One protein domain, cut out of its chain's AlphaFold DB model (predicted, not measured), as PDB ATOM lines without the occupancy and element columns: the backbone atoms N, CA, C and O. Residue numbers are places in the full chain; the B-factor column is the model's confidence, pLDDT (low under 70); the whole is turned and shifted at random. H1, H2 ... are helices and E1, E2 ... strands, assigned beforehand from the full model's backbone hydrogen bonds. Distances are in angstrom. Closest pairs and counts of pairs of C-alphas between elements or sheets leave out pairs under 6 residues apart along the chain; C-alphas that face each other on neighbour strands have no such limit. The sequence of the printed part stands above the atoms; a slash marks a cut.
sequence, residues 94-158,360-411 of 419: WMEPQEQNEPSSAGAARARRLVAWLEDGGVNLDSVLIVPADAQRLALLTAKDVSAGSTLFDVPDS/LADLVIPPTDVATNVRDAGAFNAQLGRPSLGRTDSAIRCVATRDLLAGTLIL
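What this domain is: This is residues 94 to 158 and 360 to 411 of the 419 residues of the protein "Hypothetical protein" of Coccolithus braarudii (UniProt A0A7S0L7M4). Little of this domain is regular structure: a small hairpin, E1 and E2, lies near the middle, H1 packs on it, and a second two-stranded sheet, E3 and E4, lies toward one end. The printed part has 117 residues, 44 of them in named elements, in the order H1 E1 E2 E3 H2 E4, class mixed. Both sheets are antiparallel; the whole is compact, radius of gyration of the C-alphas 14.4 A, spans 40 by 31 by 29 A.

How they stand to each other: Start at the hairpin E1, residues 128 to 132, and E2, residues 138 to 142: N 129 and O 141 are 2.7 A apart, within hydrogen-bond range. H1, residues 106 to 120, is closest to E1 at the C-alphas of Gly 107 and Pro 132, 4.9 A. Between E3, residues 151 to 156, and E4, residues 394 to 399, find N 152 and O 398, 2.8 A, within range. H2, residues 375 to 381, is closest to E1 at the C-alphas of Gly 378 and Leu 129, 7.5 A. Every O i to N i+4 pair is within range in H1; in H2 0 of 3 are, and 1 of 4 O i to N i+3 pairs.

Where its parts are: From C-alpha 106 at (32.379, 46.579, -29.220) H1 runs 21.2 A to its last C-alpha; E4 ends at C-alpha 399 at (53.170, 28.994, -19.408).

The domain as a whole: Across the cut, residues 159 to 359, C-alphas 158 and 360 are 14.4 A apart. H2 to E4 is a long link. Look for pLDDT under 70 at residues 94 to 104 and 360 to 392.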
ATOM      1  N   TRP A  94      26.231  33.778 -23.721       66.75
ATOM      2  CA  TRP A  94      27.231  34.481 -24.527       66.75
ATOM      3  C   TRP A  94      26.790  34.767 -25.976       66.75
ATOM      4  O   TRP A  94      27.429  35.575 -26.657       66.75
ATOM      5  N   MET A  95      25.710  34.148 -26.465       56.91
ATOM      6  CA  MET A  95      25.152  34.404 -27.800       56.91
ATOM      7  C   MET A  95      24.179  35.590 -27.843       56.91
ATOM      8  O   MET A  95      23.921  36.109 -28.935       56.91
ATOM      9  N   GLU A  96      23.633  36.032 -26.705       62.44
ATOM     10  CA  GLU A  96      22.655  37.120 -26.683       62.44
ATOM     11  C   GLU A  96      23.333  38.501 -26.826       62.44
ATOM     12  O   GLU A  96      24.229  38.849 -26.051       62.44
ATOM     13  N   PRO A  97      22.926  39.335 -27.802       54.78
ATOM     14  CA  PRO A  97      23.467  40.680 -27.952       54.78
ATOM     15  C   PRO A  97      22.946  41.603 -26.836       54.78
ATOM     16  O   PRO A  97      21.881  42.210 -26.951       54.78
ATOM     17  N   GLN A  98      23.715  41.757 -25.755       55.44
ATOM     18  CA  GLN A  98      23.518  42.827 -24.765       55.44
ATOM     19  C   GLN A  98      23.987  44.182 -25.329       55.44
ATOM     20  O   GLN A  98      24.972  44.757 -24.876       55.44
ATOM     21  N   GLU A  99      23.311  44.694 -26.356       54.19
ATOM     22  CA  GLU A  99      23.742  45.916 -27.060       54.19
ATOM     23  C   GLU A  99      22.928  47.168 -26.721       54.19
ATOM     24  O   GLU A  99      23.244  48.254 -27.196       54.19
ATOM     25  N   GLN A 100      21.884  47.084 -25.896       54.66
ATOM     26  CA  GLN A 100      20.889  48.159 -25.933       54.66
ATOM     27  C   GLN A 100      21.254  49.466 -25.217       54.66
ATOM     28  O   GLN A 100      20.569  50.445 -25.486       54.66
ATOM     29  N   ASN A 101      22.288  49.558 -24.365       53.62
ATOM     30  CA  ASN A 101      22.469  50.783 -23.561       53.62
ATOM     31  C   ASN A 101      23.892  51.323 -23.345       53.62
ATOM     32  O   ASN A 101      24.001  52.411 -22.783       53.62
ATOM     33  N   GLU A 102      24.968  50.673 -23.802       54.94
ATOM     34  CA  GLU A 102      26.317  51.247 -23.652       54.94
ATOM     35  C   GLU A 102      27.091  51.292 -24.978       54.94
ATOM     36  O   GLU A 102      27.617  50.273 -25.420       54.94
ATOM     37  N   PRO A 103      27.222  52.477 -25.610       51.75
ATOM     38  CA  PRO A 103      28.031  52.651 -26.817       51.75
ATOM     39  C   PRO A 103      29.548  52.510 -26.573       51.75
ATOM     40  O   PRO A 103      30.334  52.624 -27.515       51.75
ATOM     41  N   SER A 104      30.003  52.262 -25.335       52.50
ATOM     42  CA  SER A 104      31.426  52.093 -25.036       52.50
ATOM     43  C   SER A 104      31.905  50.655 -25.261       52.50
ATOM     44  O   SER A 104      31.926  49.806 -24.371       52.50
ATOM     45  N   SER A 105      32.416  50.479 -26.478       71.25
ATOM     46  CA  SER A 105      33.360  49.468 -26.959       71.25
ATOM     47  C   SER A 105      32.789  48.086 -27.297       71.25
ATOM     48  O   SER A 105      32.720  47.168 -26.479       71.25
ATOM     49  N   ALA A 106      32.515  47.894 -28.590       76.75
ATOM     50  CA  ALA A 106      32.379  46.579 -29.220       76.75
ATOM     51  C   ALA A 106      33.491  45.601 -28.777       76.75
ATOM     52  O   ALA A 106      33.224  44.422 -28.544       76.75
ATOM     53  N   GLY A 107      34.712  46.107 -28.546       80.81
ATOM     54  CA  GLY A 107      35.829  45.348 -27.982       80.81
ATOM     55  C   GLY A 107      35.554  44.743 -26.595       80.81
ATOM     56  O   GLY A 107      35.875  43.577 -26.381       80.81
ATOM     57  N   ALA A 108      34.925  45.460 -25.655       82.69
ATOM     58  CA  ALA A 108      34.594  44.898 -24.339       82.69
ATOM     59  C   ALA A 108      33.489  43.835 -24.427       82.69
ATOM     60  O   ALA A 108      33.557  42.808 -23.751       82.69
ATOM     61  N   ALA A 109      32.483  44.048 -25.281       81.56
ATOM     62  CA  ALA A 109      31.460  43.036 -25.546       81.56
ATOM     63  C   ALA A 109      32.069  41.771 -26.173       81.56
ATOM     64  O   ALA A 109      31.695  40.659 -25.805       81.56
ATOM     65  N   ARG A 110      33.036  41.937 -27.083       80.94
ATOM     66  CA  ARG A 110      33.806  40.840 -27.675       80.94
ATOM     67  C   ARG A 110      34.632  40.093 -26.625       80.94
ATOM     68  O   ARG A 110      34.549  38.872 -26.548       80.94
ATOM     69  N   ALA A 111      35.386  40.818 -25.796       86.31
ATOM     70  CA  ALA A 111      36.215  40.238 -24.741       86.31
ATOM     71  C   ALA A 111      35.380  39.395 -23.764       86.31
ATOM     72  O   ALA A 111      35.724  38.250 -23.495       86.31
ATOM     73  N   ARG A 112      34.240  39.927 -23.298       85.94
ATOM     74  CA  ARG A 112      33.323  39.217 -22.390       85.94
ATOM     75  C   ARG A 112      32.777  37.928 -22.996       85.94
ATOM     76  O   ARG A 112      32.761  36.908 -22.316       85.94
ATOM     77  N   ARG A 113      32.369  37.961 -24.269       84.06
ATOM     78  CA  ARG A 113      31.877  36.769 -24.977       84.06
ATOM     79  C   ARG A 113      32.955  35.702 -25.119       84.06
ATOM     80  O   ARG A 113      32.679  34.535 -24.873       84.06
ATOM     81  N   LEU A 114      34.182  36.105 -25.452       86.94
ATOM     82  CA  LEU A 114      35.307  35.176 -25.533       86.94
ATOM     83  C   LEU A 114      35.635  34.550 -24.168       86.94
ATOM     84  O   LEU A 114      35.859  33.348 -24.109       86.94
ATOM     85  N   VAL A 115      35.632  35.334 -23.085       90.31
ATOM     86  CA  VAL A 115      35.849  34.821 -21.718       90.31
ATOM     87  C   VAL A 115      34.778  33.803 -21.346       90.31
ATOM     88  O   VAL A 115      35.125  32.685 -20.984       90.31
ATOM     89  N   ALA A 116      33.499  34.157 -21.501       86.88
ATOM     90  CA  ALA A 116      32.391  33.268 -21.163       86.88
ATOM     91  C   ALA A 116      32.468  31.948 -21.940       86.88
ATOM     92  O   ALA A 116      32.305  30.881 -21.361       86.88
ATOM     93  N   TRP A 117      32.785  32.013 -23.233       89.06
ATOM     94  CA  TRP A 117      32.960  30.823 -24.057       89.06
ATOM     95  C   TRP A 117      34.150  29.951 -23.634       89.06
ATOM     96  O   TRP A 117      34.032  28.730 -23.582       89.06
ATOM     97  N   LEU A 118      35.300  30.561 -23.328       90.19
ATOM     98  CA  LEU A 118      36.480  29.830 -22.860       90.19
ATOM     99  C   LEU A 118      36.193  29.133 -21.521       90.19
ATOM    100  O   LEU A 118      36.545  27.967 -21.353       90.19
ATOM    101  N   GLU A 119      35.545  29.827 -20.584       91.56
ATOM    102  CA  GLU A 119      35.197  29.286 -19.266       91.56
ATOM    103  C   GLU A 119      34.175  28.149 -19.353       91.56
ATOM    104  O   GLU A 119      34.345  27.126 -18.690       91.56
ATOM    105  N   ASP A 120      33.153  28.297 -20.199       88.38
ATOM    106  CA  ASP A 120      32.161  27.254 -20.487       88.38
ATOM    107  C   ASP A 120      32.818  26.015 -21.119       88.38
ATOM    108  O   ASP A 120      32.552  24.875 -20.744       88.38
ATOM    109  N   GLY A 121      33.813  26.250 -21.976       86.69
ATOM    110  CA  GLY A 121      34.705  25.235 -22.524       86.69
ATOM    111  C   GLY A 121      35.698  24.614 -21.533       86.69
ATOM    112  O   GLY A 121      36.500  23.766 -21.927       86.69
ATOM    113  N   GLY A 122      35.681  25.023 -20.261       91.19
ATOM    114  CA  GLY A 122      36.526  24.476 -19.197       91.19
ATOM    115  C   GLY A 122      37.920  25.098 -19.077       91.19
ATOM    116  O   GLY A 122      38.771  24.551 -18.370       91.19
ATOM    117  N   VAL A 123      38.187  26.229 -19.736       92.38
ATOM    118  CA  VAL A 123      39.459  26.958 -19.606       92.38
ATOM    119  C   VAL A 123      39.478  27.731 -18.293       92.38
ATOM    120  O   VAL A 123      38.619  28.571 -18.033       92.38
ATOM    121  N   ASN A 124      40.502  27.498 -17.469       94.12
ATOM    122  CA  ASN A 124      40.730  28.307 -16.276       94.12
ATOM    123  C   ASN A 124      41.455  29.612 -16.655       94.12
ATOM    124  O   ASN A 124      42.619  29.577 -17.064       94.12
ATOM    125  N   LEU A 125      40.776  30.749 -16.470       95.25
ATOM    126  CA  LEU A 125      41.303  32.096 -16.701       95.25
ATOM    127  C   LEU A 125      41.623  32.862 -15.398       95.25
ATOM    128  O   LEU A 125      41.899  34.049 -15.442       95.25
ATOM    129  N   ASP A 126      41.692  32.217 -14.229       95.56
ATOM    130  CA  ASP A 126      41.911  32.865 -12.915       95.56
ATOM    131  C   ASP A 126      43.213  33.685 -12.815       95.56
ATOM    132  O   ASP A 126      43.418  34.451 -11.867       95.56
ATOM    133  N   SER A 127      44.168  33.442 -13.712       95.69
ATOM    134  CA  SER A 127      45.462  34.130 -13.744       95.69
ATOM    135  C   SER A 127      45.512  35.257 -14.776       95.69
ATOM    136  O   SER A 127      46.463  36.041 -14.751       95.69
ATOM    137  N   VAL A 128      44.520  35.363 -15.666       95.62
ATOM    138  CA  VAL A 128      44.522  36.295 -16.798       95.62
ATOM    139  C   VAL A 128      43.163  36.964 -17.012       95.62
ATOM    140  O   VAL A 128      42.109  36.429 -16.717       95.62
ATOM    141  N   LEU A 129      43.179  38.165 -17.565       93.94
ATOM    142  CA  LEU A 129      42.013  38.908 -18.008       93.94
ATOM    143  C   LEU A 129      42.155  39.134 -19.504       93.94
ATOM    144  O   LEU A 129      43.221  39.534 -19.970       93.94
ATOM    145  N   ILE A 130      41.076  38.916 -20.246       92.88
ATOM    146  CA  ILE A 130      40.994  39.318 -21.648       92.88
ATOM    147  C   ILE A 130      40.346  40.698 -21.674       92.88
ATOM    148  O   ILE A 130      39.213  40.867 -21.223       92.88
ATOM    149  N   VAL A 131      41.071  41.689 -22.180       90.56
ATOM    150  CA  VAL A 131      40.607  43.077 -22.269       90.56
ATOM    151  C   VAL A 131      40.640  43.572 -23.712       90.56
ATOM    152  O   VAL A 131      41.443  43.078 -24.505       90.56
ATOM    153  N   PRO A 132      39.800  44.551 -24.084       88.75
ATOM    154  CA  PRO A 132      39.961  45.235 -25.358       88.75
ATOM    155  C   PRO A 132      41.279  46.013 -25.380       88.75
ATOM    156  O   PRO A 132      41.555  46.814 -24.487       88.75
ATOM    157  N   ALA A 133      42.078  45.768 -26.414       83.12
ATOM    158  CA  ALA A 133      43.253  46.568 -26.737       83.12
ATOM    159  C   ALA A 133      42.839  47.835 -27.504       83.12
ATOM    160  O   ALA A 133      43.303  48.934 -27.210       83.12
ATOM    161  N   ASP A 134      41.923  47.664 -28.458       80.12
ATOM    162  CA  ASP A 134      41.250  48.720 -29.207       80.12
ATOM    163  C   ASP A 134      39.851  48.239 -29.653       80.12
ATOM    164  O   ASP A 134      39.274  47.326 -29.055       80.12
ATOM    165  N   ALA A 135      39.261  48.871 -30.673       72.88
ATOM    166  CA  ALA A 135      37.935  48.510 -31.175       72.88
ATOM    167  C   ALA A 135      37.854  47.084 -31.756       72.88
ATOM    168  O   ALA A 135      36.770  46.501 -31.752       72.88
ATOM    169  N   GLN A 136      38.964  46.533 -32.253       72.31
ATOM    170  CA  GLN A 136      39.003  45.245 -32.948       72.31
ATOM    171  C   GLN A 136      39.910  44.217 -32.263       72.31
ATOM    172  O   GLN A 136      39.660  43.021 -32.385       72.31
ATOM    173  N   ARG A 137      40.933  44.648 -31.526       77.88
ATOM    174  CA  ARG A 137      41.961  43.783 -30.938       77.88
ATOM    175  C   ARG A 137      41.692  43.503 -29.468       77.88
ATOM    176  O   ARG A 137      41.178  44.349 -28.734       77.88
ATOM    177  N   LEU A 138      42.090  42.312 -29.033       84.81
ATOM    178  CA  LEU A 138      42.055  41.897 -27.634       84.81
ATOM    179  C   LEU A 138      43.483  41.759 -27.101       84.81
ATOM    180  O   LEU A 138      44.419  41.503 -27.855       84.81
ATOM    181  N   ALA A 139      43.651  41.917 -25.795       87.75
ATOM    182  CA  ALA A 139      44.909  41.682 -25.107       87.75
ATOM    183  C   ALA A 139      44.701  40.865 -23.833       87.75
ATOM    184  O   ALA A 139      43.614  40.845 -23.255       87.75
ATOM    185  N   LEU A 140      45.768  40.200 -23.396       93.06
ATOM    186  CA  LEU A 140      45.811  39.430 -22.162       93.06
ATOM    187  C   LEU A 140      46.526  40.260 -21.100       93.06
ATOM    188  O   LEU A 140      47.623  40.763 -21.322       93.06
ATOM    189  N   LEU A 141      45.921  40.389 -19.930       93.94
ATOM    190  CA  LEU A 141      46.516  41.014 -18.752       93.94
ATOM    191  C   LEU A 141      46.592  39.982 -17.640       93.94
ATOM    192  O   LEU A 141      45.639  39.249 -17.427       93.94
ATOM    193  N   THR A 142      47.679  39.918 -16.885       95.25
ATOM    194  CA  THR A 142      47.713  39.054 -15.699       95.25
ATOM    195  C   THR A 142      46.789  39.605 -14.609       95.25
ATOM    196  O   THR A 142      46.877  40.772 -14.230       95.25
ATOM    197  N   ALA A 143      45.897  38.771 -14.075       93.06
ATOM    198  CA  ALA A 143      44.980  39.164 -12.999       93.06
ATOM    199  C   ALA A 143      45.683  39.244 -11.629       93.06
ATOM    200  O   ALA A 143      45.265  39.989 -10.744       93.06
ATOM    201  N   LYS A 144      46.761  38.470 -11.457       95.75
ATOM    202  CA  LYS A 144      47.551  38.324 -10.226       95.75
ATOM    203  C   LYS A 144      49.030  38.141 -10.562       95.75
ATOM    204  O   LYS A 144      49.376  37.970 -11.730       95.75
ATOM    205  N   ASP A 145      49.890  38.168  -9.549       95.44
ATOM    206  CA  ASP A 145      51.298  37.809  -9.723       95.44
ATOM    207  C   ASP A 145      51.405  36.325 -10.122       95.44
ATOM    208  O   ASP A 145      50.786  35.455  -9.503       95.44
ATOM    209  N   VAL A 146      52.180  36.033 -11.167       94.06
ATOM    210  CA  VAL A 146      52.382  34.691 -11.723       94.06
ATOM    211  C   VAL A 146      53.875  34.395 -11.755       94.06
ATOM    212  O   VAL A 146      54.635  35.091 -12.422       94.06
ATOM    213  N   SER A 147      54.305  33.350 -11.050       95.44
ATOM    214  CA  SER A 147      55.709  32.935 -11.048       95.44
ATOM    215  C   SER A 147      56.109  32.252 -12.355       95.44
ATOM    216  O   SER A 147      55.298  31.560 -12.980       95.44
ATOM    217  N   ALA A 148      57.383  32.365 -12.722       93.12
ATOM    218  CA  ALA A 148      57.977  31.629 -13.830       93.12
ATOM    219  C   ALA A 148      57.696  30.118 -13.720       93.12
ATOM    220  O   ALA A 148      57.779  29.523 -12.646       93.12
ATOM    221  N   GLY A 149      57.359  29.491 -14.843       88.56
ATOM    222  CA  GLY A 149      56.964  28.088 -14.944       88.56
ATOM    223  C   GLY A 149      55.497  27.808 -14.604       88.56
ATOM    224  O   GLY A 149      55.041  26.689 -14.832       88.56
ATOM    225  N   SER A 150      54.742  28.789 -14.099       94.19
ATOM    226  CA  SER A 150      53.316  28.609 -13.806       94.19
ATOM    227  C   SER A 150      52.477  28.674 -15.080       94.19
ATOM    228  O   SER A 150      52.718  29.503 -15.960       94.19
ATOM    229  N   THR A 151      51.456  27.826 -15.158       93.38
ATOM    230  CA  THR A 151      50.453  27.876 -16.223       93.38
ATOM    231  C   THR A 151      49.561  29.106 -16.048       93.38
ATOM    232  O   THR A 151      48.994  29.325 -14.978       93.38
ATOM    233  N   LEU A 152      49.431  29.899 -17.109       93.06
ATOM    234  CA  LEU A 152      48.496  31.018 -17.190       93.06
ATOM    235  C   LEU A 152      47.076  30.515 -17.445       93.06
ATOM    236  O   LEU A 152      46.165  30.878 -16.710       93.06
ATOM    237  N   PHE A 153      46.921  29.665 -18.459       94.69
ATOM    238  CA  PHE A 153      45.686  28.968 -18.802       94.69
ATOM    239  C   PHE A 153      46.010  27.743 -19.669       94.69
ATOM    240  O   PHE A 153      47.049  27.700 -20.338       94.69
ATOM    241  N   ASP A 154      45.104  26.769 -19.661       92.62
ATOM    242  CA  ASP A 154      45.154  25.555 -20.478       92.62
ATOM    243  C   ASP A 154      43.886  25.493 -21.342       92.62
ATOM    244  O   ASP A 154      42.779  25.616 -20.821       92.62
ATOM    245  N   VAL A 155      44.047  25.303 -22.651       90.00
ATOM    246  CA  VAL A 155      42.951  25.132 -23.611       90.00
ATOM    247  C   VAL A 155      42.813  23.640 -23.927       90.00
ATOM    248  O   VAL A 155      43.788  23.037 -24.393       90.00
ATOM    249  N   PRO A 156      41.653  23.022 -23.662       88.75
ATOM    250  CA  PRO A 156      41.422  21.619 -23.985       88.75
ATOM    251  C   PRO A 156      41.285  21.404 -25.499       88.75
ATOM    252  O   PRO A 156      40.942  22.330 -26.238       88.75
ATOM    253  N   ASP A 157      41.519  20.167 -25.953       83.62
ATOM    254  CA  ASP A 157      41.376  19.774 -27.372       83.62
ATOM    255  C   ASP A 157      39.982  20.097 -27.912       83.62
ATOM    256  O   ASP A 157      39.812  20.424 -29.086       83.62
ATOM    257  N   SER A 158      38.991  20.078 -27.021       84.75
ATOM    258  CA  SER A 158      37.598  20.353 -27.325       84.75
ATOM    259  C   SER A 158      37.315  21.751 -27.885       84.75
ATOM    260  O   SER A 158      36.264  21.969 -28.485       84.75
ATOM    261  N   LEU A 360      42.407  32.318 -30.223       41.53
ATOM    262  CA  LEU A 360      43.204  33.402 -29.634       41.53
ATOM    263  C   LEU A 360      44.062  34.188 -30.653       41.53
ATOM    264  O   LEU A 360      44.879  35.010 -30.248       41.53
ATOM    265  N   ALA A 361      43.897  33.958 -31.960       35.28
ATOM    266  CA  ALA A 361      44.732  34.533 -33.023       35.28
ATOM    267  C   ALA A 361      44.677  36.077 -33.161       35.28
ATOM    268  O   ALA A 361      45.516  36.641 -33.859       35.28
ATOM    269  N   ASP A 362      43.761  36.764 -32.466       36.00
ATOM    270  CA  ASP A 362      43.568  38.229 -32.532       36.00
ATOM    271  C   ASP A 362      44.201  39.012 -31.358       36.00
ATOM    272  O   ASP A 362      43.815  40.148 -31.057       36.00
ATOM    273  N   LEU A 363      45.172  38.411 -30.669       35.12
ATOM    274  CA  LEU A 363      45.899  39.031 -29.563       35.12
ATOM    275  C   LEU A 363      47.007  39.960 -30.080       35.12
ATOM    276  O   LEU A 363      48.037  39.488 -30.547       35.12
ATOM    277  N   VAL A 364      46.825  41.283 -30.003       33.84
ATOM    278  CA  VAL A 364      47.802  42.267 -30.516       33.84
ATOM    279  C   VAL A 364      47.985  43.442 -29.544       33.84
ATOM    280  O   VAL A 364      47.070  43.832 -28.826       33.84
ATOM    281  N   ILE A 365      49.204  43.993 -29.561       28.12
ATOM    282  CA  ILE A 365      49.762  45.120 -28.793       28.12
ATOM    283  C   ILE A 365      48.810  46.340 -28.712       28.12
ATOM    284  O   ILE A 365      48.651  47.036 -29.716       28.12
ATOM    285  N   PRO A 366      48.230  46.659 -27.534       32.25
ATOM    286  CA  PRO A 366      47.673  47.966 -27.214       32.25
ATOM    287  C   PRO A 366      48.733  48.990 -26.771       32.25
ATOM    288  O   PRO A 366      49.821  48.618 -26.317       32.25
ATOM    289  N   PRO A 367      48.388  50.289 -26.827       36.19
ATOM    290  CA  PRO A 367      49.182  51.370 -26.250       36.19
ATOM    291  C   PRO A 367      49.284  51.287 -24.710       36.19
ATOM    292  O   PRO A 367      48.479  50.664 -24.017       36.19
ATOM    293  N   THR A 368      50.338  51.903 -24.167       38.91
ATOM    294  CA  THR A 368      50.788  51.803 -22.764       38.91
ATOM    295  C   THR A 368      49.840  52.413 -21.722       38.91
ATOM    296  O   THR A 368      50.032  52.205 -20.524       38.91
ATOM    297  N   ASP A 369      48.819  53.146 -22.147       40.69
ATOM    298  CA  ASP A 369      47.849  53.870 -21.320       40.69
ATOM    299  C   ASP A 369      46.675  53.008 -20.813       40.69
ATOM    300  O   ASP A 369      45.994  53.406 -19.868       40.69
ATOM    301  N   VAL A 370      46.476  51.797 -21.346       46.34
ATOM    302  CA  VAL A 370      45.404  50.873 -20.907       46.34
ATOM    303  C   VAL A 370      45.729  50.181 -19.569       46.34
ATOM    304  O   VAL A 370      44.829  49.808 -18.815       46.34
ATOM    305  N   ALA A 371      47.011  50.060 -19.205       40.72
ATOM    306  CA  ALA A 371      47.459  49.305 -18.029       40.72
ATOM    307  C   ALA A 371      47.045  49.920 -16.672       40.72
ATOM    308  O   ALA A 371      46.987  49.215 -15.662       40.72
ATOM    309  N   THR A 372      46.754  51.223 -16.613       44.03
ATOM    310  CA  THR A 372      46.450  51.931 -15.355       44.03
ATOM    311  C   THR A 372      45.003  51.769 -14.892       44.03
ATOM    312  O   THR A 372      44.776  51.733 -13.687       44.03
ATOM    313  N   ASN A 373      44.044  51.596 -15.806       44.97
ATOM    314  CA  ASN A 373      42.616  51.491 -15.466       44.97
ATOM    315  C   ASN A 373      42.175  50.067 -15.064       44.97
ATOM    316  O   ASN A 373      41.085  49.889 -14.529       44.97
ATOM    317  N   VAL A 374      43.004  49.042 -15.302       45.59
ATOM    318  CA  VAL A 374      42.606  47.625 -15.148       45.59
ATOM    319  C   VAL A 374      43.020  47.011 -13.803       45.59
ATOM    320  O   VAL A 374      42.448  46.002 -13.385       45.59
ATOM    321  N   ARG A 375      43.943  47.641 -13.061       43.00
ATOM    322  CA  ARG A 375      44.337  47.175 -11.714       43.00
ATOM    323  C   ARG A 375      43.155  47.048 -10.749       43.00
ATOM    324  O   ARG A 375      43.160  46.145  -9.918       43.00
ATOM    325  N   ASP A 376      42.132  47.885 -10.907       41.88
ATOM    326  CA  ASP A 376      40.946  47.867 -10.050       41.88
ATOM    327  C   ASP A 376      39.948  46.753 -10.429       41.88
ATOM    328  O   ASP A 376      39.250  46.230  -9.562       41.88
ATOM    329  N   ALA A 377      39.923  46.314 -11.695       44.12
ATOM    330  CA  ALA A 377      39.043  45.237 -12.167       44.12
ATOM    331  C   ALA A 377      39.551  43.835 -11.773       44.12
ATOM    332  O   ALA A 377      38.756  42.949 -11.455       44.12
ATOM    333  N   GLY A 378      40.875  43.634 -11.732       36.91
ATOM    334  CA  GLY A 378      41.482  42.348 -11.359       36.91
ATOM    335  C   GLY A 378      41.214  41.919  -9.912       36.91
ATOM    336  O   GLY A 378      41.109  40.726  -9.630       36.91
ATOM    337  N   ALA A 379      41.014  42.874  -8.998       40.72
ATOM    338  CA  ALA A 379      40.713  42.588  -7.594       40.72
ATOM    339  C   ALA A 379      39.313  41.978  -7.376       40.72
ATOM    340  O   ALA A 379      39.101  41.277  -6.386       40.72
ATOM    341  N   PHE A 380      38.367  42.218  -8.293       38.41
ATOM    342  CA  PHE A 380      36.984  41.743  -8.177       38.41
ATOM    343  C   PHE A 380      36.842  40.261  -8.563       38.41
ATOM    344  O   PHE A 380      36.204  39.493  -7.845       38.41
ATOM    345  N   ASN A 381      37.514  39.819  -9.633       38.12
ATOM    346  CA  ASN A 381      37.430  38.428 -10.100       38.12
ATOM    347  C   ASN A 381      38.181  37.442  -9.189       38.12
ATOM    348  O   ASN A 381      37.735  36.311  -9.003       38.12
ATOM    349  N   ALA A 382      39.257  37.882  -8.525       40.78
ATOM    350  CA  ALA A 382      40.006  37.056  -7.573       40.78
ATOM    351  C   ALA A 382      39.186  36.622  -6.334       40.78
ATOM    352  O   ALA A 382      39.583  35.693  -5.632       40.78
ATOM    353  N   GLN A 383      38.041  37.263  -6.053       41.09
ATOM    354  CA  GLN A 383      37.181  36.925  -4.910       41.09
ATOM    355  C   GLN A 383      36.176  35.793  -5.187       41.09
ATOM    356  O   GLN A 383      35.606  35.260  -4.236       41.09
ATOM    357  N   LEU A 384      35.968  35.390  -6.445       40.50
ATOM    358  CA  LEU A 384      34.926  34.422  -6.830       40.50
ATOM    359  C   LEU A 384      35.413  32.965  -6.954       40.50
ATOM    360  O   LEU A 384      34.653  32.116  -7.417       40.50
ATOM    361  N   GLY A 385      36.647  32.674  -6.523       32.59
ATOM    362  CA  GLY A 385      37.366  31.415  -6.756       32.59
ATOM    363  C   GLY A 385      36.507  30.144  -6.723       32.59
ATOM    364  O   GLY A 385      36.004  29.736  -5.673       32.59
ATOM    365  N   ARG A 386      36.387  29.489  -7.886       40.69
ATOM    366  CA  ARG A 386      35.806  28.149  -8.036       40.69
ATOM    367  C   ARG A 386      36.936  27.111  -8.103       40.69
ATOM    368  O   ARG A 386      37.925  27.338  -8.790       40.69
ATOM    369  N   PRO A 387      36.829  25.970  -7.403       35.94
ATOM    370  CA  PRO A 387      37.853  24.931  -7.460       35.94
ATOM    371  C   PRO A 387      37.843  24.216  -8.821       35.94
ATOM    372  O   PRO A 387      36.796  23.734  -9.255       35.94
ATOM    373  N   SER A 388      39.008  24.098  -9.467       40.06
ATOM    374  CA  SER A 388      39.192  23.278 -10.667       40.06
ATOM    375  C   SER A 388      39.268  21.790 -10.297       40.06
ATOM    376  O   SER A 388      40.094  21.363  -9.487       40.06
ATOM    377  N   LEU A 389      38.374  20.980 -10.866       35.38
ATOM    378  CA  LEU A 389      38.318  19.529 -10.685       35.38
ATOM    379  C   LEU A 389      38.684  18.847 -12.007       35.38
ATOM    380  O   LEU A 389      37.986  19.020 -12.996       35.38
ATOM    381  N   GLY A 390      39.727  18.014 -11.989       44.56
ATOM    382  CA  GLY A 390      40.032  17.065 -13.063       44.56
ATOM    383  C   GLY A 390      41.204  17.473 -13.953       44.56
ATOM    384  O   GLY A 390      41.279  18.587 -14.455       44.56
ATOM    385  N   ARG A 391      42.142  16.541 -14.143       44.22
ATOM    386  CA  ARG A 391      43.225  16.648 -15.123       44.22
ATOM    387  C   ARG A 391      42.600  16.443 -16.504       44.22
ATOM    388  O   ARG A 391      42.359  15.306 -16.888       44.22
ATOM    389  N   THR A 392      42.271  17.531 -17.181       55.03
ATOM    390  CA  THR A 392      41.863  17.527 -18.585       55.03
ATOM    391  C   THR A 392      43.110  17.429 -19.462       55.03
ATOM    392  O   THR A 392      44.149  18.020 -19.148       55.03
ATOM    393  N   ASP A 393      43.034  16.636 -20.529       70.75
ATOM    394  CA  ASP A 393      44.076  16.589 -21.550       70.75
ATOM    395  C   ASP A 393      44.089  17.952 -22.260       70.75
ATOM    396  O   ASP A 393      43.203  18.309 -23.034       70.75
ATOM    397  N   SER A 394      45.041  18.792 -21.852       73.69
ATOM    398  CA  SER A 394      45.213  20.148 -22.364       73.69
ATOM    399  C   SER A 394      45.963  20.094 -23.689       73.69
ATOM    400  O   SER A 394      47.114  19.652 -23.718       73.69
ATOM    401  N   ALA A 395      45.350  20.613 -24.742       79.44
ATOM    402  CA  ALA A 395      45.929  20.673 -26.074       79.44
ATOM    403  C   ALA A 395      46.949  21.801 -26.218       79.44
ATOM    404  O   ALA A 395      48.034  21.637 -26.774       79.44
ATOM    405  N   ILE A 396      46.602  22.969 -25.669       83.69
ATOM    406  CA  ILE A 396      47.471  24.140 -25.632       83.69
ATOM    407  C   ILE A 396      47.625  24.559 -24.184       83.69
ATOM    408  O   ILE A 396      46.649  24.790 -23.478       83.69
ATOM    409  N   ARG A 397      48.875  24.706 -23.761       88.06
ATOM    410  CA  ARG A 397      49.231  25.194 -22.434       88.06
ATOM    411  C   ARG A 397      50.021  26.485 -22.562       88.06
ATOM    412  O   ARG A 397      51.100  26.495 -23.153       88.06
ATOM    413  N   CYS A 398      49.503  27.563 -21.984       89.06
ATOM    414  CA  CYS A 398      50.214  28.832 -21.901       89.06
ATOM    415  C   CYS A 398      50.976  28.894 -20.570       89.06
ATOM    416  O   CYS A 398      50.359  28.864 -19.508       89.06
ATOM    417  N   VAL A 399      52.310  28.968 -20.609       90.12
ATOM    418  CA  VAL A 399      53.170  28.994 -19.408       90.12
ATOM    419  C   VAL A 399      53.938  30.306 -19.339       90.12
ATOM    420  O   VAL A 399      54.522  30.742 -20.330       90.12
ATOM    421  N   ALA A 400      53.992  30.913 -18.155       90.25
ATOM    422  CA  ALA A 400      54.838  32.072 -17.908       90.25
ATOM    423  C   ALA A 400      56.321  31.661 -17.936       90.25
ATOM    424  O   ALA A 400      56.756  30.820 -17.157       90.25
ATOM    425  N   THR A 401      57.135  32.257 -18.806       87.81
ATOM    426  CA  THR A 401      58.584  31.961 -18.887       87.81
ATOM    427  C   THR A 401      59.424  32.744 -17.874       87.81
ATOM    428  O   THR A 401      60.590  32.427 -17.653       87.81
ATOM    429  N   ARG A 402      58.830  33.761 -17.246       91.56
ATOM    430  CA  ARG A 402      59.413  34.621 -16.211       91.56
ATOM    431  C   ARG A 402      58.332  35.021 -15.213       91.56
ATOM    432  O   ARG A 402      57.152  34.835 -15.498       91.56
ATOM    433  N   ASP A 403      58.733  35.605 -14.090       92.94
ATOM    434  CA  ASP A 403      57.782  36.183 -13.144       92.94
ATOM    435  C   ASP A 403      57.042  37.362 -13.796       92.94
ATOM    436  O   ASP A 403      57.656  38.244 -14.407       92.94
ATOM    437  N   LEU A 404      55.718  37.364 -13.679       92.88
ATOM    438  CA  LEU A 404      54.824  38.403 -14.176       92.88
ATOM    439  C   LEU A 404      54.086  39.006 -12.983       92.88
ATOM    440  O   LEU A 404      53.496  38.282 -12.188       92.88
ATOM    441  N   LEU A 405      54.096  40.331 -12.858       95.75
ATOM    442  CA  LEU A 405      53.323  41.027 -11.826       95.75
ATOM    443  C   LEU A 405      51.860  41.154 -12.253       95.75
ATOM    444  O   LEU A 405      51.577  41.151 -13.449       95.75
ATOM    445  N   ALA A 406      50.937  41.334 -11.316       94.75
ATOM    446  CA  ALA A 406      49.542  41.652 -11.606       94.75
ATOM    447  C   ALA A 406      49.423  42.924 -12.471       94.75
ATOM    448  O   ALA A 406      50.066  43.950 -12.212       94.75
ATOM    449  N   GLY A 407      48.582  42.859 -13.503       91.88
ATOM    450  CA  GLY A 407      48.412  43.904 -14.511       91.88
ATOM    451  C   GLY A 407      49.499  43.922 -15.590       91.88
ATOM    452  O   GLY A 407      49.566  44.879 -16.358       91.88
ATOM    453  N   THR A 408      50.360  42.900 -15.663       92.31
ATOM    454  CA  THR A 408      51.326  42.768 -16.760       92.31
ATOM    455  C   THR A 408      50.579  42.429 -18.040       92.31
ATOM    456  O   THR A 408      49.850  41.442 -18.112       92.31
ATOM    457  N   LEU A 409      50.787  43.255 -19.056       89.75
ATOM    458  CA  LEU A 409      50.226  43.082 -20.384       89.75
ATOM    459  C   LEU A 409      51.039  42.041 -21.167       89.75
ATOM    460  O   LEU A 409      52.246  42.196 -21.350       89.75
ATOM    461  N   ILE A 410      50.372  40.972 -21.592       84.56
ATOM    462  CA  ILE A 410      50.925  39.876 -22.385       84.56
ATOM    463  C   ILE A 410      50.489  40.082 -23.828       84.56
ATOM    464  O   ILE A 410      49.300  40.056 -24.150       84.56
ATOM    465  N   LEU A 411      51.476  40.282 -24.692       72.00
ATOM    466  CA  LEU A 411      51.280  40.584 -26.099       72.00
ATOM    467  C   LEU A 411      51.814  39.425 -26.921       72.00
ATOM    468  O   LEU A 411      52.891  38.909 -26.627       72.00
TER     469      LEU A 411